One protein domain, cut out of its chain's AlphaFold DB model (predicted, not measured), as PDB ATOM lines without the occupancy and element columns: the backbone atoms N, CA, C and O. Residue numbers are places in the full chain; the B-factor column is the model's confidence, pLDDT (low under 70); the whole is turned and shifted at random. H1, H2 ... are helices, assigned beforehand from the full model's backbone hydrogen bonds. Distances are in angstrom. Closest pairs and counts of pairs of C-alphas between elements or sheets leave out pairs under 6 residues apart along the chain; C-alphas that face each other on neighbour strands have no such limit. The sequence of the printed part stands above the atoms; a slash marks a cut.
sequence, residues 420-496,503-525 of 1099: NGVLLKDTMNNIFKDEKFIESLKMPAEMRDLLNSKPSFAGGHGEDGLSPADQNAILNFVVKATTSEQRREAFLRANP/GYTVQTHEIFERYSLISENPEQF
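This is residues 420 to 496 and 503 to 525 of the 1099 residues of an uncharacterized protein of Alphaproteobacteria bacterium (UniProt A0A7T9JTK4). H2, H5 and H6 make a loose row, neighbours running opposite ways, with H1 across it. H6 makes one end, where residues 514 to 525 stick out; H3, near H4, makes the other. The printed part has 100 residues, 66 of them in six named helices, H1 to H6 in order, with no named strand; its class is all helix, and it is compact, with a radius of gyration of the C-alphas of 14.4 A and spans of 42 by 30 by 25 A.

H4 is residues 468 to 481, 19.7 A; H6, 507 to 520, 20.2 A, ends at C-alpha 520 (210.475, 209.548, 197.968). H1, 421 to 433, 18.5 A, begins at C-alpha 421 (232.726, 202.255, 192.164). H5 is 484 to 494, H2 435 to 440, H3 445 to 452.

H6, with residues 507 to 508 alone, touches H1, about perpendicular at 81 degrees; closest C-alphas, Thr 427 and Thr 508, 5.4 A. H1, with residues 430 to 433 alone, touches H5; closest C-alphas, Ile 431 and Ala 494, 5.2 A. Every O i to N i+4 pair is within hydrogen-bond range in H1 to H5, 8 of 10 in H6.

Residues 497 to 502 are cut out; C-alphas 496 and 503 are 14.7 A apart. H3 to H4 is a long link. Residues 460 to 463 and 503 have pLDDT under 70.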
ATOM      1  N   ASN A 420     231.142 206.751 193.222       87.56
ATOM      2  CA  ASN A 420     232.371 206.051 192.856       87.56
ATOM      3  C   ASN A 420     232.211 204.522 193.020       87.56
ATOM      4  O   ASN A 420     231.583 204.075 193.977       87.56
ATOM      5  N   GLY A 421     232.771 203.719 192.112       89.31
ATOM      6  CA  GLY A 421     232.726 202.255 192.164       89.31
ATOM      7  C   GLY A 421     233.436 201.657 193.384       89.31
ATOM      8  O   GLY A 421     232.923 200.711 193.982       89.31
ATOM      9  N   VAL A 422     234.549 202.249 193.829       88.25
ATOM     10  CA  VAL A 422     235.265 201.861 195.060       88.25
ATOM     11  C   VAL A 422     234.366 202.014 196.283       88.25
ATOM     12  O   VAL A 422     234.300 201.110 197.109       88.25
ATOM     13  N   LEU A 423     233.587 203.100 196.354       90.38
ATOM     14  CA  LEU A 423     232.612 203.297 197.428       90.38
ATOM     15  C   LEU A 423     231.592 202.147 197.475       90.38
ATOM     16  O   LEU A 423     231.294 201.640 198.554       90.38
ATOM     17  N   LEU A 424     231.080 201.710 196.319       92.38
ATOM     18  CA  LEU A 424     230.147 200.579 196.265       92.38
ATOM     19  C   LEU A 424     230.814 199.293 196.763       92.38
ATOM     20  O   LEU A 424     230.216 198.567 197.553       92.38
ATOM     21  N   LYS A 425     232.059 199.027 196.350       92.62
ATOM     22  CA  LYS A 425     232.832 197.864 196.813       92.62
ATOM     23  C   LYS A 425     233.031 197.879 198.326       92.62
ATOM     24  O   LYS A 425     232.813 196.853 198.968       92.62
ATOM     25  N   ASP A 426     233.387 199.025 198.900       91.88
ATOM     26  CA  ASP A 426     233.574 199.186 200.344       91.88
ATOM     27  C   ASP A 426     232.270 198.936 201.110       91.88
ATOM     28  O   ASP A 426     232.250 198.154 202.062       91.88
ATOM     29  N   THR A 427     231.154 199.507 200.642       94.44
ATOM     30  CA  THR A 427     229.825 199.263 201.217       94.44
ATOM     31  C   THR A 427     229.450 197.776 201.169       94.44
ATOM     32  O   THR A 427     228.973 197.228 202.167       94.44
ATOM     33  N   MET A 428     229.704 197.098 200.045       95.12
ATOM     34  CA  MET A 428     229.453 195.660 199.893       95.12
ATOM     35  C   MET A 428     230.341 194.822 200.818       95.12
ATOM     36  O   MET A 428     229.857 193.911 201.489       95.12
ATOM     37  N   ASN A 429     231.630 195.149 200.910       94.06
ATOM     38  CA  ASN A 429     232.562 194.470 201.805       94.06
ATOM     39  C   ASN A 429     232.135 194.592 203.273       94.06
ATOM     40  O   ASN A 429     232.245 193.617 204.010       94.06
ATOM     41  N   ASN A 430     231.616 195.748 203.695       94.88
ATOM     42  CA  ASN A 430     231.095 195.929 205.050       94.88
ATOM     43  C   ASN A 430     229.867 195.046 205.312       94.88
ATOM     44  O   ASN A 430     229.804 194.375 206.341       94.88
ATOM     45  N   ILE A 431     228.924 194.984 204.364       95.25
ATOM     46  CA  ILE A 431     227.713 194.151 204.472       95.25
ATOM     47  C   ILE A 431     228.073 192.671 204.623       95.25
ATOM     48  O   ILE A 431     227.537 191.989 205.493       95.25
ATOM     49  N   PHE A 432     228.999 192.174 203.805       93.69
ATOM     50  CA  PHE A 432     229.382 190.762 203.822       93.69
ATOM     51  C   PHE A 432     230.400 190.398 204.917       93.69
ATOM     52  O   PHE A 432     230.675 189.217 205.116       93.69
ATOM     53  N   LYS A 433     230.904 191.387 205.667       91.31
ATOM     54  CA  LYS A 433     231.644 191.195 206.926       91.31
ATOM     55  C   LYS A 433     230.738 191.197 208.165       91.31
ATOM     56  O   LYS A 433     231.200 190.811 209.235       91.31
ATOM     57  N   ASP A 434     229.473 191.614 208.056       92.12
ATOM     58  CA  ASP A 434     228.536 191.599 209.185       92.12
ATOM     59  C   ASP A 434     228.085 190.165 209.501       92.12
ATOM     60  O   ASP A 434     227.151 189.634 208.897       92.12
ATOM     61  N   GLU A 435     228.730 189.537 210.488       89.88
ATOM     62  CA  GLU A 435     228.456 188.152 210.900       89.88
ATOM     63  C   GLU A 435     226.970 187.909 211.195       89.88
ATOM     64  O   GLU A 435     226.421 186.883 210.801       89.88
ATOM     65  N   LYS A 436     226.285 188.885 211.809       91.38
ATOM     66  CA  LYS A 436     224.850 188.791 212.120       91.38
ATOM     67  C   LYS A 436     224.001 188.685 210.863       91.38
ATOM     68  O   LYS A 436     223.044 187.910 210.831       91.38
ATOM     69  N   PHE A 437     224.328 189.467 209.836       91.75
ATOM     70  CA  PHE A 437     223.654 189.365 208.551       91.75
ATOM     71  C   PHE A 437     223.916 187.993 207.928       91.75
ATOM     72  O   PHE A 437     222.954 187.296 207.609       91.75
ATOM     73  N   ILE A 438     225.177 187.551 207.857       90.69
ATOM     74  CA  ILE A 438     225.553 186.252 207.269       90.69
ATOM     75  C   ILE A 438     224.870 185.076 207.980       90.69
ATOM     76  O   ILE A 438     224.336 184.178 207.326       90.69
ATOM     77  N   GLU A 439     224.820 185.087 209.311       87.94
ATOM     78  CA  GLU A 439     224.094 184.087 210.097       87.94
ATOM     79  C   GLU A 439     222.589 184.102 209.801       87.94
ATOM     80  O   GLU A 439     221.980 183.037 209.650       87.94
ATOM     81  N   SER A 440     221.988 185.290 209.656       89.38
ATOM     82  CA  SER A 440     220.559 185.426 209.351       89.38
ATOM     83  C   SER A 440     220.162 184.823 207.998       89.38
ATOM     84  O   SER A 440     219.046 184.316 207.864       89.38
ATOM     85  N   LEU A 441     221.078 184.805 207.022       89.00
ATOM     86  CA  LEU A 441     220.812 184.345 205.657       89.00
ATOM     87  C   LEU A 441     220.618 182.825 205.544       89.00
ATOM     88  O   LEU A 441     220.098 182.360 204.531       89.00
ATOM     89  N   LYS A 442     221.050 182.045 206.550       87.94
ATOM     90  CA  LYS A 442     221.041 180.566 206.528       87.94
ATOM     91  C   LYS A 442     221.614 180.001 205.218       87.94
ATOM     92  O   LYS A 442     221.040 179.095 204.612       87.94
ATOM     93  N   MET A 443     222.733 180.573 204.773       88.44
ATOM     94  CA  MET A 443     223.370 180.213 203.505       88.44
ATOM     95  C   MET A 443     223.764 178.727 203.478       88.44
ATOM     96  O   MET A 443     224.195 178.196 204.508       88.44
ATOM     97  N   PRO A 444     223.669 178.054 202.314       91.19
ATOM     98  CA  PRO A 444     224.256 176.731 202.125       91.19
ATOM     99  C   PRO A 444     225.741 176.728 202.501       91.19
ATOM    100  O   PRO A 444     226.440 177.710 202.245       91.19
ATOM    101  N   ALA A 445     226.223 175.617 203.068       88.50
ATOM    102  CA  ALA A 445     227.610 175.489 203.527       88.50
ATOM    103  C   ALA A 445     228.619 175.849 202.425       88.50
ATOM    104  O   ALA A 445     229.483 176.679 202.655       88.50
ATOM    105  N   GLU A 446     228.416 175.352 201.203       88.38
ATOM    106  CA  GLU A 446     229.278 175.637 200.045       88.38
ATOM    107  C   GLU A 446     229.393 177.139 199.736       88.38
ATOM    108  O   GLU A 446     230.471 177.636 199.421       88.38
ATOM    109  N   MET A 447     228.296 177.888 199.870       90.25
ATOM    110  CA  MET A 447     228.282 179.329 199.610       90.25
ATOM    111  C   MET A 447     228.921 180.121 200.761       90.25
ATOM    112  O   MET A 447     229.543 181.158 200.535       90.25
ATOM    113  N   ARG A 448     228.793 179.621 201.997       88.00
ATOM    114  CA  ARG A 448     229.467 180.183 203.174       88.00
ATOM    115  C   ARG A 448     230.975 179.928 203.129       88.00
ATOM    116  O   ARG A 448     231.747 180.835 203.416       88.00
ATOM    117  N   ASP A 449     231.383 178.729 202.731       88.56
ATOM    118  CA  ASP A 449     232.786 178.360 202.542       88.56
ATOM    119  C   ASP A 449     233.417 179.199 201.430       88.56
ATOM    120  O   ASP A 449     234.523 179.709 201.596       88.56
ATOM    121  N   LEU A 450     232.680 179.429 200.338       87.69
ATOM    122  CA  LEU A 450     233.091 180.334 199.271       87.69
ATOM    123  C   LEU A 450     233.303 181.760 199.793       87.69
ATOM    124  O   LEU A 450     234.380 182.313 199.582       87.69
ATOM    125  N   LEU A 451     232.343 182.330 200.529       86.88
ATOM    126  CA  LEU A 451     232.471 183.669 201.121       86.88
ATOM    127  C   LEU A 451     233.692 183.782 202.053       86.88
ATOM    128  O   LEU A 451     234.398 184.783 202.016       86.88
ATOM    129  N   ASN A 452     233.967 182.737 202.837       86.12
ATOM    130  CA  ASN A 452     235.109 182.677 203.755       86.12
ATOM    131  C   ASN A 452     236.448 182.377 203.061       86.12
ATOM    132  O   ASN A 452     237.504 182.547 203.671       86.12
ATOM    133  N   SER A 453     236.431 181.906 201.810       85.75
ATOM    134  CA  SER A 453     237.646 181.555 201.065       85.75
ATOM    135  C   SER A 453     238.464 182.773 200.626       85.75
ATOM    136  O   SER A 453     239.620 182.622 200.226       85.75
ATOM    137  N   LYS A 454     237.877 183.975 200.697       86.62
ATOM    138  CA  LYS A 454     238.482 185.241 200.279       86.62
ATOM    139  C   LYS A 454     238.436 186.283 201.401       86.62
ATOM    140  O   LYS A 454     237.487 186.298 202.180       86.62
ATOM    141  N   PRO A 455     239.433 187.183 201.488       84.19
ATOM    142  CA  PRO A 455     239.472 188.226 202.518       84.19
ATOM    143  C   PRO A 455     238.437 189.345 202.303       84.19
ATOM    144  O   PRO A 455     238.162 190.123 203.221       84.19
ATOM    145  N   SER A 456     237.863 189.454 201.102       86.94
ATOM    146  CA  SER A 456     236.821 190.426 200.776       86.94
ATOM    147  C   SER A 456     235.776 189.842 199.824       86.94
ATOM    148  O   SER A 456     236.042 188.887 199.094       86.94
ATOM    149  N   PHE A 457     234.583 190.438 199.809       90.38
ATOM    150  CA  PHE A 457     233.528 190.055 198.874       90.38
ATOM    151  C   PHE A 457     233.826 190.601 197.471       90.38
ATOM    152  O   PHE A 457     233.875 189.836 196.509       90.38
ATOM    153  N   ALA A 458     234.070 191.913 197.369       83.94
ATOM    154  CA  ALA A 458     234.126 192.640 196.103       83.94
ATOM    155  C   ALA A 458     235.534 192.764 195.482       83.94
ATOM    156  O   ALA A 458     235.619 192.945 194.270       83.94
ATOM    157  N   GLY A 459     236.613 192.625 196.267       70.31
ATOM    158  CA  GLY A 459     238.008 192.723 195.806       70.31
ATOM    159  C   GLY A 459     238.451 194.110 195.303       70.31
ATOM    160  O   GLY A 459     237.658 194.881 194.768       70.31
ATOM    161  N   GLY A 460     239.742 194.427 195.465       55.19
ATOM    162  CA  GLY A 460     240.381 195.621 194.887       55.19
ATOM    163  C   GLY A 460     240.771 195.391 193.425       55.19
ATOM    164  O   GLY A 460     240.155 195.976 192.546       55.19
ATOM    165  N   HIS A 461     241.716 194.471 193.178       44.12
ATOM    166  CA  HIS A 461     242.116 193.943 191.864       44.12
ATOM    167  C   HIS A 461     242.821 192.585 192.064       44.12
ATOM    168  O   HIS A 461     243.906 192.564 192.625       44.12
ATOM    169  N   GLY A 462     242.234 191.471 191.602       48.16
ATOM    170  CA  GLY A 462     242.886 190.148 191.579       48.16
ATOM    171  C   GLY A 462     243.114 189.472 192.946       48.16
ATOM    172  O   GLY A 462     243.624 190.059 193.883       48.16
ATOM    173  N   GLU A 463     242.715 188.202 193.045       51.12
ATOM    174  CA  GLU A 463     242.874 187.258 194.174       51.12
ATOM    175  C   GLU A 463     242.252 187.588 195.549       51.12
ATOM    176  O   GLU A 463     241.890 186.636 196.243       51.12
ATOM    177  N   ASP A 464     242.012 188.851 195.912       72.38
ATOM    178  CA  ASP A 464     241.468 189.239 197.233       72.38
ATOM    179  C   ASP A 464     239.930 189.202 197.340       72.38
ATOM    180  O   ASP A 464     239.369 189.263 198.440       72.38
ATOM    181  N   GLY A 465     239.230 189.129 196.205       81.75
ATOM    182  CA  GLY A 465     237.765 189.111 196.110       81.75
ATOM    183  C   GLY A 465     237.214 187.824 195.500       81.75
ATOM    184  O   GLY A 465     237.949 187.038 194.896       81.75
ATOM    185  N   LEU A 466     235.903 187.619 195.633       88.69
ATOM    186  CA  LEU A 466     235.179 186.572 194.907       88.69
ATOM    187  C   LEU A 466     235.137 186.863 193.398       88.69
ATOM    188  O   LEU A 466     235.305 188.008 192.978       88.69
ATOM    189  N   SER A 467     234.885 185.845 192.570       88.69
ATOM    190  CA  SER A 467     234.659 186.082 191.141       88.69
ATOM    191  C   SER A 467     233.329 186.826 190.915       88.69
ATOM    192  O   SER A 467     232.389 186.630 191.690       88.69
ATOM    193  N   PRO A 468     233.175 187.629 189.842       87.56
ATOM    194  CA  PRO A 468     231.899 188.280 189.521       87.56
ATOM    195  C   PRO A 468     230.709 187.309 189.415       87.56
ATOM    196  O   PRO A 468     229.581 187.645 189.779       87.56
ATOM    197  N   ALA A 469     230.945 186.080 188.942       86.94
ATOM    198  CA  ALA A 469     229.916 185.043 188.868       86.94
ATOM    199  C   ALA A 469     229.466 184.587 190.266       86.94
ATOM    200  O   ALA A 469     228.265 184.509 190.530       86.94
ATOM    201  N   ASP A 470     230.419 184.361 191.171       90.19
ATOM    202  CA  ASP A 470     230.154 183.969 192.558       90.19
ATOM    203  C   ASP A 470     229.455 185.083 193.334       90.19
ATOM    204  O   ASP A 470     228.468 184.838 194.029       90.19
ATOM    205  N   GLN A 471     229.917 186.326 193.166       91.38
ATOM    206  CA  GLN A 471     229.277 187.501 193.750       91.38
ATOM    207  C   GLN A 471     227.812 187.573 193.307       91.38
ATOM    208  O   GLN A 471     226.929 187.611 194.158       91.38
ATOM    209  N   ASN A 472     227.520 187.498 192.003       89.00
ATOM    210  CA  ASN A 472     226.140 187.502 191.500       89.00
ATOM    211  C   ASN A 472     225.300 186.334 192.037       89.00
ATOM    212  O   ASN A 472     224.130 186.526 192.371       89.00
ATOM    213  N   ALA A 473     225.867 185.129 192.141       88.69
ATOM    214  CA  ALA A 473     225.169 183.979 192.718       88.69
ATOM    215  C   ALA A 473     224.774 184.235 194.182       88.69
ATOM    216  O   ALA A 473     223.632 183.962 194.567       88.69
ATOM    217  N   ILE A 474     225.680 184.818 194.973       92.06
ATOM    218  CA  ILE A 474     225.426 185.207 196.365       92.06
ATOM    219  C   ILE A 474     224.382 186.324 196.440       92.06
ATOM    220  O   ILE A 474     223.426 186.194 197.201       92.06
ATOM    221  N   LEU A 475     224.497 187.388 195.638       92.00
ATOM    222  CA  LEU A 475     223.513 188.482 195.627       92.00
ATOM    223  C   LEU A 475     222.108 187.965 195.302       92.00
ATOM    224  O   LEU A 475     221.155 188.265 196.020       92.00
ATOM    225  N   ASN A 476     221.980 187.117 194.280       88.94
ATOM    226  CA  ASN A 476     220.707 186.503 193.904       88.94
ATOM    227  C   ASN A 476     220.135 185.605 195.008       88.94
ATOM    228  O   ASN A 476     218.916 185.556 195.194       88.94
ATOM    229  N   PHE A 477     220.990 184.885 195.740       92.50
ATOM    230  CA  PHE A 477     220.564 184.123 196.910       92.50
ATOM    231  C   PHE A 477     220.047 185.052 198.010       92.50
ATOM    232  O   PHE A 477     218.942 184.844 198.508       92.50
ATOM    233  N   VAL A 478     220.798 186.104 198.344       92.56
ATOM    234  CA  VAL A 478     220.428 187.076 199.381       92.56
ATOM    235  C   VAL A 478     219.081 187.719 199.071       92.56
ATOM    236  O   VAL A 478     218.221 187.760 199.952       92.56
ATOM    237  N   VAL A 479     218.856 188.153 197.827       89.00
ATOM    238  CA  VAL A 479     217.580 188.752 197.401       89.00
ATOM    239  C   VAL A 479     216.401 187.800 197.630       89.00
ATOM    240  O   VAL A 479     215.346 188.242 198.076       89.00
ATOM    241  N   LYS A 480     216.585 186.494 197.386       89.81
ATOM    242  CA  LYS A 480     215.555 185.461 197.601       89.81
ATOM    243  C   LYS A 480     215.376 185.073 199.070       89.81
ATOM    244  O   LYS A 480     214.280 184.681 199.461       89.81
ATOM    245  N   ALA A 481     216.444 185.131 199.861       90.69
ATOM    246  CA  ALA A 481     216.460 184.688 201.253       90.69
ATOM    247  C   ALA A 481     215.981 185.760 202.247       90.69
ATOM    248  O   ALA A 481     215.730 185.440 203.406       90.69
ATOM    249  N   THR A 482     215.865 187.021 201.816       91.88
ATOM    250  CA  THR A 482     215.570 188.164 202.694       91.88
ATOM    251  C   THR A 482     214.475 189.064 202.140       91.88
ATOM    252  O   THR A 482     214.294 189.182 200.927       91.88
ATOM    253  N   THR A 483     213.769 189.756 203.032       90.50
ATOM    254  CA  THR A 483     212.907 190.884 202.661       90.50
ATOM    255  C   THR A 483     213.728 192.164 202.477       90.50
ATOM    256  O   THR A 483     214.850 192.279 202.979       90.50
ATOM    257  N   SER A 484     213.164 193.161 201.789       89.56
ATOM    258  CA  SER A 484     213.782 194.490 201.664       89.56
ATOM    259  C   SER A 484     214.041 195.143 203.025       89.56
ATOM    260  O   SER A 484     215.101 195.725 203.227       89.56
ATOM    261  N   GLU A 485     213.129 194.987 203.988       92.56
ATOM    262  CA  GLU A 485     213.281 195.517 205.351       92.56
ATOM    263  C   GLU A 485     214.477 194.890 206.082       92.56
ATOM    264  O   GLU A 485     215.329 195.606 206.603       92.56
ATOM    265  N   GLN A 486     214.617 193.560 206.016       92.19
ATOM    266  CA  GLN A 486     215.760 192.853 206.604       92.19
ATOM    267  C   GLN A 486     217.093 193.306 205.994       92.19
ATOM    268  O   GLN A 486     218.075 193.485 206.717       92.19
ATOM    269  N   ARG A 487     217.137 193.513 204.668       93.94
ATOM    270  CA  ARG A 487     218.330 194.050 203.995       93.94
ATOM    271  C   ARG A 487     218.622 195.478 204.435       93.94
ATOM    272  O   ARG A 487     219.761 195.769 204.785       93.94
ATOM    273  N   ARG A 488     217.610 196.347 204.483       94.81
ATOM    274  CA  ARG A 488     217.753 197.747 204.911       94.81
ATOM    275  C   ARG A 488     218.365 197.848 206.309       94.81
ATOM    276  O   ARG A 488     219.350 198.561 206.493       94.81
ATOM    277  N   GLU A 489     217.833 197.101 207.276       93.94
ATOM    278  CA  GLU A 489     218.359 197.072 208.646       93.94
ATOM    279  C   GLU A 489     219.805 196.563 208.708       93.94
ATOM    280  O   GLU A 489     220.640 197.124 209.423       93.94
ATOM    281  N   ALA A 490     220.121 195.504 207.959       93.62
ATOM    282  CA  ALA A 490     221.471 194.958 207.905       93.62
ATOM    283  C   ALA A 490     222.469 195.935 207.270       93.62
ATOM    284  O   ALA A 490     223.576 196.098 207.780       93.62
ATOM    285  N   PHE A 491     222.081 196.620 206.195       96.06
ATOM    286  CA  PHE A 491     222.967 197.512 205.449       96.06
ATOM    287  C   PHE A 491     223.331 198.758 206.261       96.06
ATOM    288  O   PHE A 491     224.508 199.124 206.309       96.06
ATOM    289  N   LEU A 492     222.354 199.350 206.960       94.75
ATOM    290  CA  LEU A 492     222.576 200.472 207.881       94.75
ATOM    291  C   LEU A 492     223.405 200.062 209.104       94.75
ATOM    292  O   LEU A 492     224.232 200.838 209.575       94.75
ATOM    293  N   ARG A 493     223.226 198.833 209.612       94.75
ATOM    294  CA  ARG A 493     224.058 198.297 210.701       94.75
ATOM    295  C   ARG A 493     225.510 198.104 210.265       94.75
ATOM    296  O   ARG A 493     226.412 198.438 211.025       94.75
ATOM    297  N   ALA A 494     225.725 197.560 209.070       95.00
ATOM    298  CA  ALA A 494     227.055 197.313 208.523       95.00
ATOM    299  C   ALA A 494     227.797 198.607 208.146       95.00
ATOM    300  O   ALA A 494     229.024 198.630 208.122       95.00
ATOM    301  N   ASN A 495     227.065 199.688 207.866       95.00
ATOM    302  CA  ASN A 495     227.613 200.992 207.498       95.00
ATOM    303  C   ASN A 495     227.012 202.075 208.410       95.00
ATOM    304  O   ASN A 495     226.067 202.764 208.010       95.00
ATOM    305  N   PRO A 496     227.508 202.201 209.651       91.00
ATOM    306  CA  PRO A 496     226.914 203.073 210.654       91.00
ATOM    307  C   PRO A 496     227.092 204.564 210.335       91.00
ATOM    308  O   PRO A 496     227.998 204.973 209.607       91.00
ATOM    309  N   GLY A 503     234.634 216.020 209.313       64.88
ATOM    310  CA  GLY A 503     233.350 216.257 209.975       64.88
ATOM    311  C   GLY A 503     232.102 215.965 209.126       64.88
ATOM    312  O   GLY A 503     230.985 216.145 209.626       64.88
ATOM    313  N   TYR A 504     232.253 215.469 207.891       73.31
ATOM    314  CA  TYR A 504     231.139 215.022 207.042       73.31
ATOM    315  C   TYR A 504     230.739 213.590 207.373       73.31
ATOM    316  O   TYR A 504     231.517 212.844 207.952       73.31
ATOM    317  N   THR A 505     229.513 213.187 207.042       78.12
ATOM    318  CA  THR A 505     229.118 211.779 207.191       78.12
ATOM    319  C   THR A 505     229.955 210.893 206.264       78.12
ATOM    320  O   THR A 505     230.239 211.273 205.129       78.12
ATOM    321  N   VAL A 506     230.367 209.716 206.741       84.69
ATOM    322  CA  VAL A 506     231.101 208.749 205.912       84.69
ATOM    323  C   VAL A 506     230.267 208.332 204.697       84.69
ATOM    324  O   VAL A 506     229.082 208.013 204.812       84.69
ATOM    325  N   GLN A 507     230.885 208.315 203.513       87.38
ATOM    326  CA  GLN A 507     230.152 208.120 202.255       87.38
ATOM    327  C   GLN A 507     229.452 206.751 202.152       87.38
ATOM    328  O   GLN A 507     228.444 206.634 201.456       87.38
ATOM    329  N   THR A 508     229.956 205.726 202.849       92.25
ATOM    330  CA  THR A 508     229.380 204.370 202.863       92.25
ATOM    331  C   THR A 508     228.009 204.311 203.532       92.25
ATOM    332  O   THR A 508     227.189 203.485 203.144       92.25
ATOM    333  N   HIS A 509     227.747 205.191 204.502       92.50
ATOM    334  CA  HIS A 509     226.422 205.386 205.088       92.50
ATOM    335  C   HIS A 509     225.583 206.345 204.235       92.50
ATOM    336  O   HIS A 509     224.414 206.090 203.954       92.50
ATOM    337  N   GLU A 510     226.210 207.426 203.770       89.69
ATOM    338  CA  GLU A 510     225.567 208.506 203.016       89.69
ATOM    339  C   GLU A 510     224.820 208.024 201.764       89.69
ATOM    340  O   GLU A 510     223.779 208.565 201.396       89.69
ATOM    341  N   ILE A 511     225.317 206.971 201.112       92.62
ATOM    342  CA  ILE A 511     224.674 206.398 199.927       92.62
ATOM    343  C   ILE A 511     223.236 205.912 200.199       92.62
ATOM    344  O   ILE A 511     222.363 206.081 199.350       92.62
ATOM    345  N   PHE A 512     222.963 205.375 201.391       94.06
ATOM    346  CA  PHE A 512     221.647 204.852 201.772       94.06
ATOM    347  C   PHE A 512     220.625 205.954 202.050       94.06
ATOM    348  O   PHE A 512     219.454 205.849 201.680       94.06
ATOM    349  N   GLU A 513     221.083 207.043 202.652       91.12
ATOM    350  CA  GLU A 513     220.266 208.227 202.915       91.12
ATOM    351  C   GLU A 513     219.859 208.909 201.610       91.12
ATOM    352  O   GLU A 513     218.703 209.284 201.408       91.12
ATOM    353  N   ARG A 514     220.785 208.952 200.651       92.12
ATOM    354  CA  ARG A 514     220.502 209.423 199.294       92.12
ATOM    355  C   ARG A 514     219.506 208.522 198.568       92.12
ATOM    356  O   ARG A 514     218.593 209.046 197.940       92.12
ATOM    357  N   TYR A 515     219.620 207.193 198.670       92.94
ATOM    358  CA  TYR A 515     218.611 206.291 198.098       92.94
ATOM    359  C   TYR A 515     217.231 206.480 198.729       92.94
ATOM    360  O   TYR A 515     216.238 206.465 198.005       92.94
ATOM    361  N   SER A 516     217.163 206.741 200.035       90.56
ATOM    362  CA  SER A 516     215.898 207.065 200.704       90.56
ATOM    363  C   SER A 516     215.259 208.324 200.103       90.56
ATOM    364  O   SER A 516     214.105 208.277 199.683       90.56
ATOM    365  N   LEU A 517     216.023 209.413 199.942       88.75
ATOM    366  CA  LEU A 517     215.544 210.642 199.287       88.75
ATOM    367  C   LEU A 517     215.081 210.418 197.839       88.75
ATOM    368  O   LEU A 517     214.048 210.949 197.425       88.75
ATOM    369  N   ILE A 518     215.836 209.624 197.073       88.31
ATOM    370  CA  ILE A 518     215.499 209.273 195.689       88.31
ATOM    371  C   ILE A 518     214.174 208.512 195.636       88.31
ATOM    372  O   ILE A 518     213.344 208.803 194.781       88.31
ATOM    373  N   SER A 519     213.959 207.563 196.549       85.94
ATOM    374  CA  SER A 519     212.734 206.757 196.585       85.94
ATOM    375  C   SER A 519     211.470 207.580 196.855       85.94
ATOM    376  O   SER A 519     210.398 207.244 196.356       85.94
ATOM    377  N   GLU A 520     211.595 208.674 197.610       82.88
ATOM    378  CA  GLU A 520     210.475 209.548 197.968       82.88
ATOM    379  C   GLU A 520     210.089 210.510 196.833       82.88
ATOM    380  O   GLU A 520     208.944 210.958 196.774       82.88
ATOM    381  N   ASN A 521     211.023 210.822 195.924       81.75
ATOM    382  CA  ASN A 521     210.819 211.762 194.812       81.75
ATOM    383  C   ASN A 521     211.493 211.268 193.509       81.75
ATOM    384  O   ASN A 521     212.346 211.965 192.946       81.75
ATOM    385  N   PRO A 522     211.168 210.055 193.022       79.75
ATOM    386  CA  PRO A 522     211.909 209.385 191.950       79.75
ATOM    387  C   PRO A 522     211.866 210.129 190.611       79.75
ATOM    388  O   PRO A 522     212.783 209.998 189.804       79.75
ATOM    389  N   GLU A 523     210.826 210.922 190.361       78.00
ATOM    390  CA  GLU A 523     210.657 211.714 189.142       78.00
ATOM    391  C   GLU A 523     211.644 212.881 189.021       78.00
ATOM    392  O   GLU A 523     211.852 213.384 187.919       78.00
ATOM    393  N   GLN A 524     212.290 213.285 190.121       85.81
ATOM    394  CA  GLN A 524     213.337 214.307 190.098       85.81
ATOM    395  C   GLN A 524     214.687 213.772 189.617       85.81
ATOM    396  O   GLN A 524     215.604 214.568 189.404       85.81
ATOM    397  N   PHE A 525     214.825 212.456 189.429       87.81
ATOM    398  CA  PHE A 525     216.101 211.802 189.160       87.81
ATOM    399  C   PHE A 525     216.172 211.159 187.771       87.81
ATOM    400  O   PHE A 525     215.196 210.638 187.236       87.81
TER     401      PHE A 525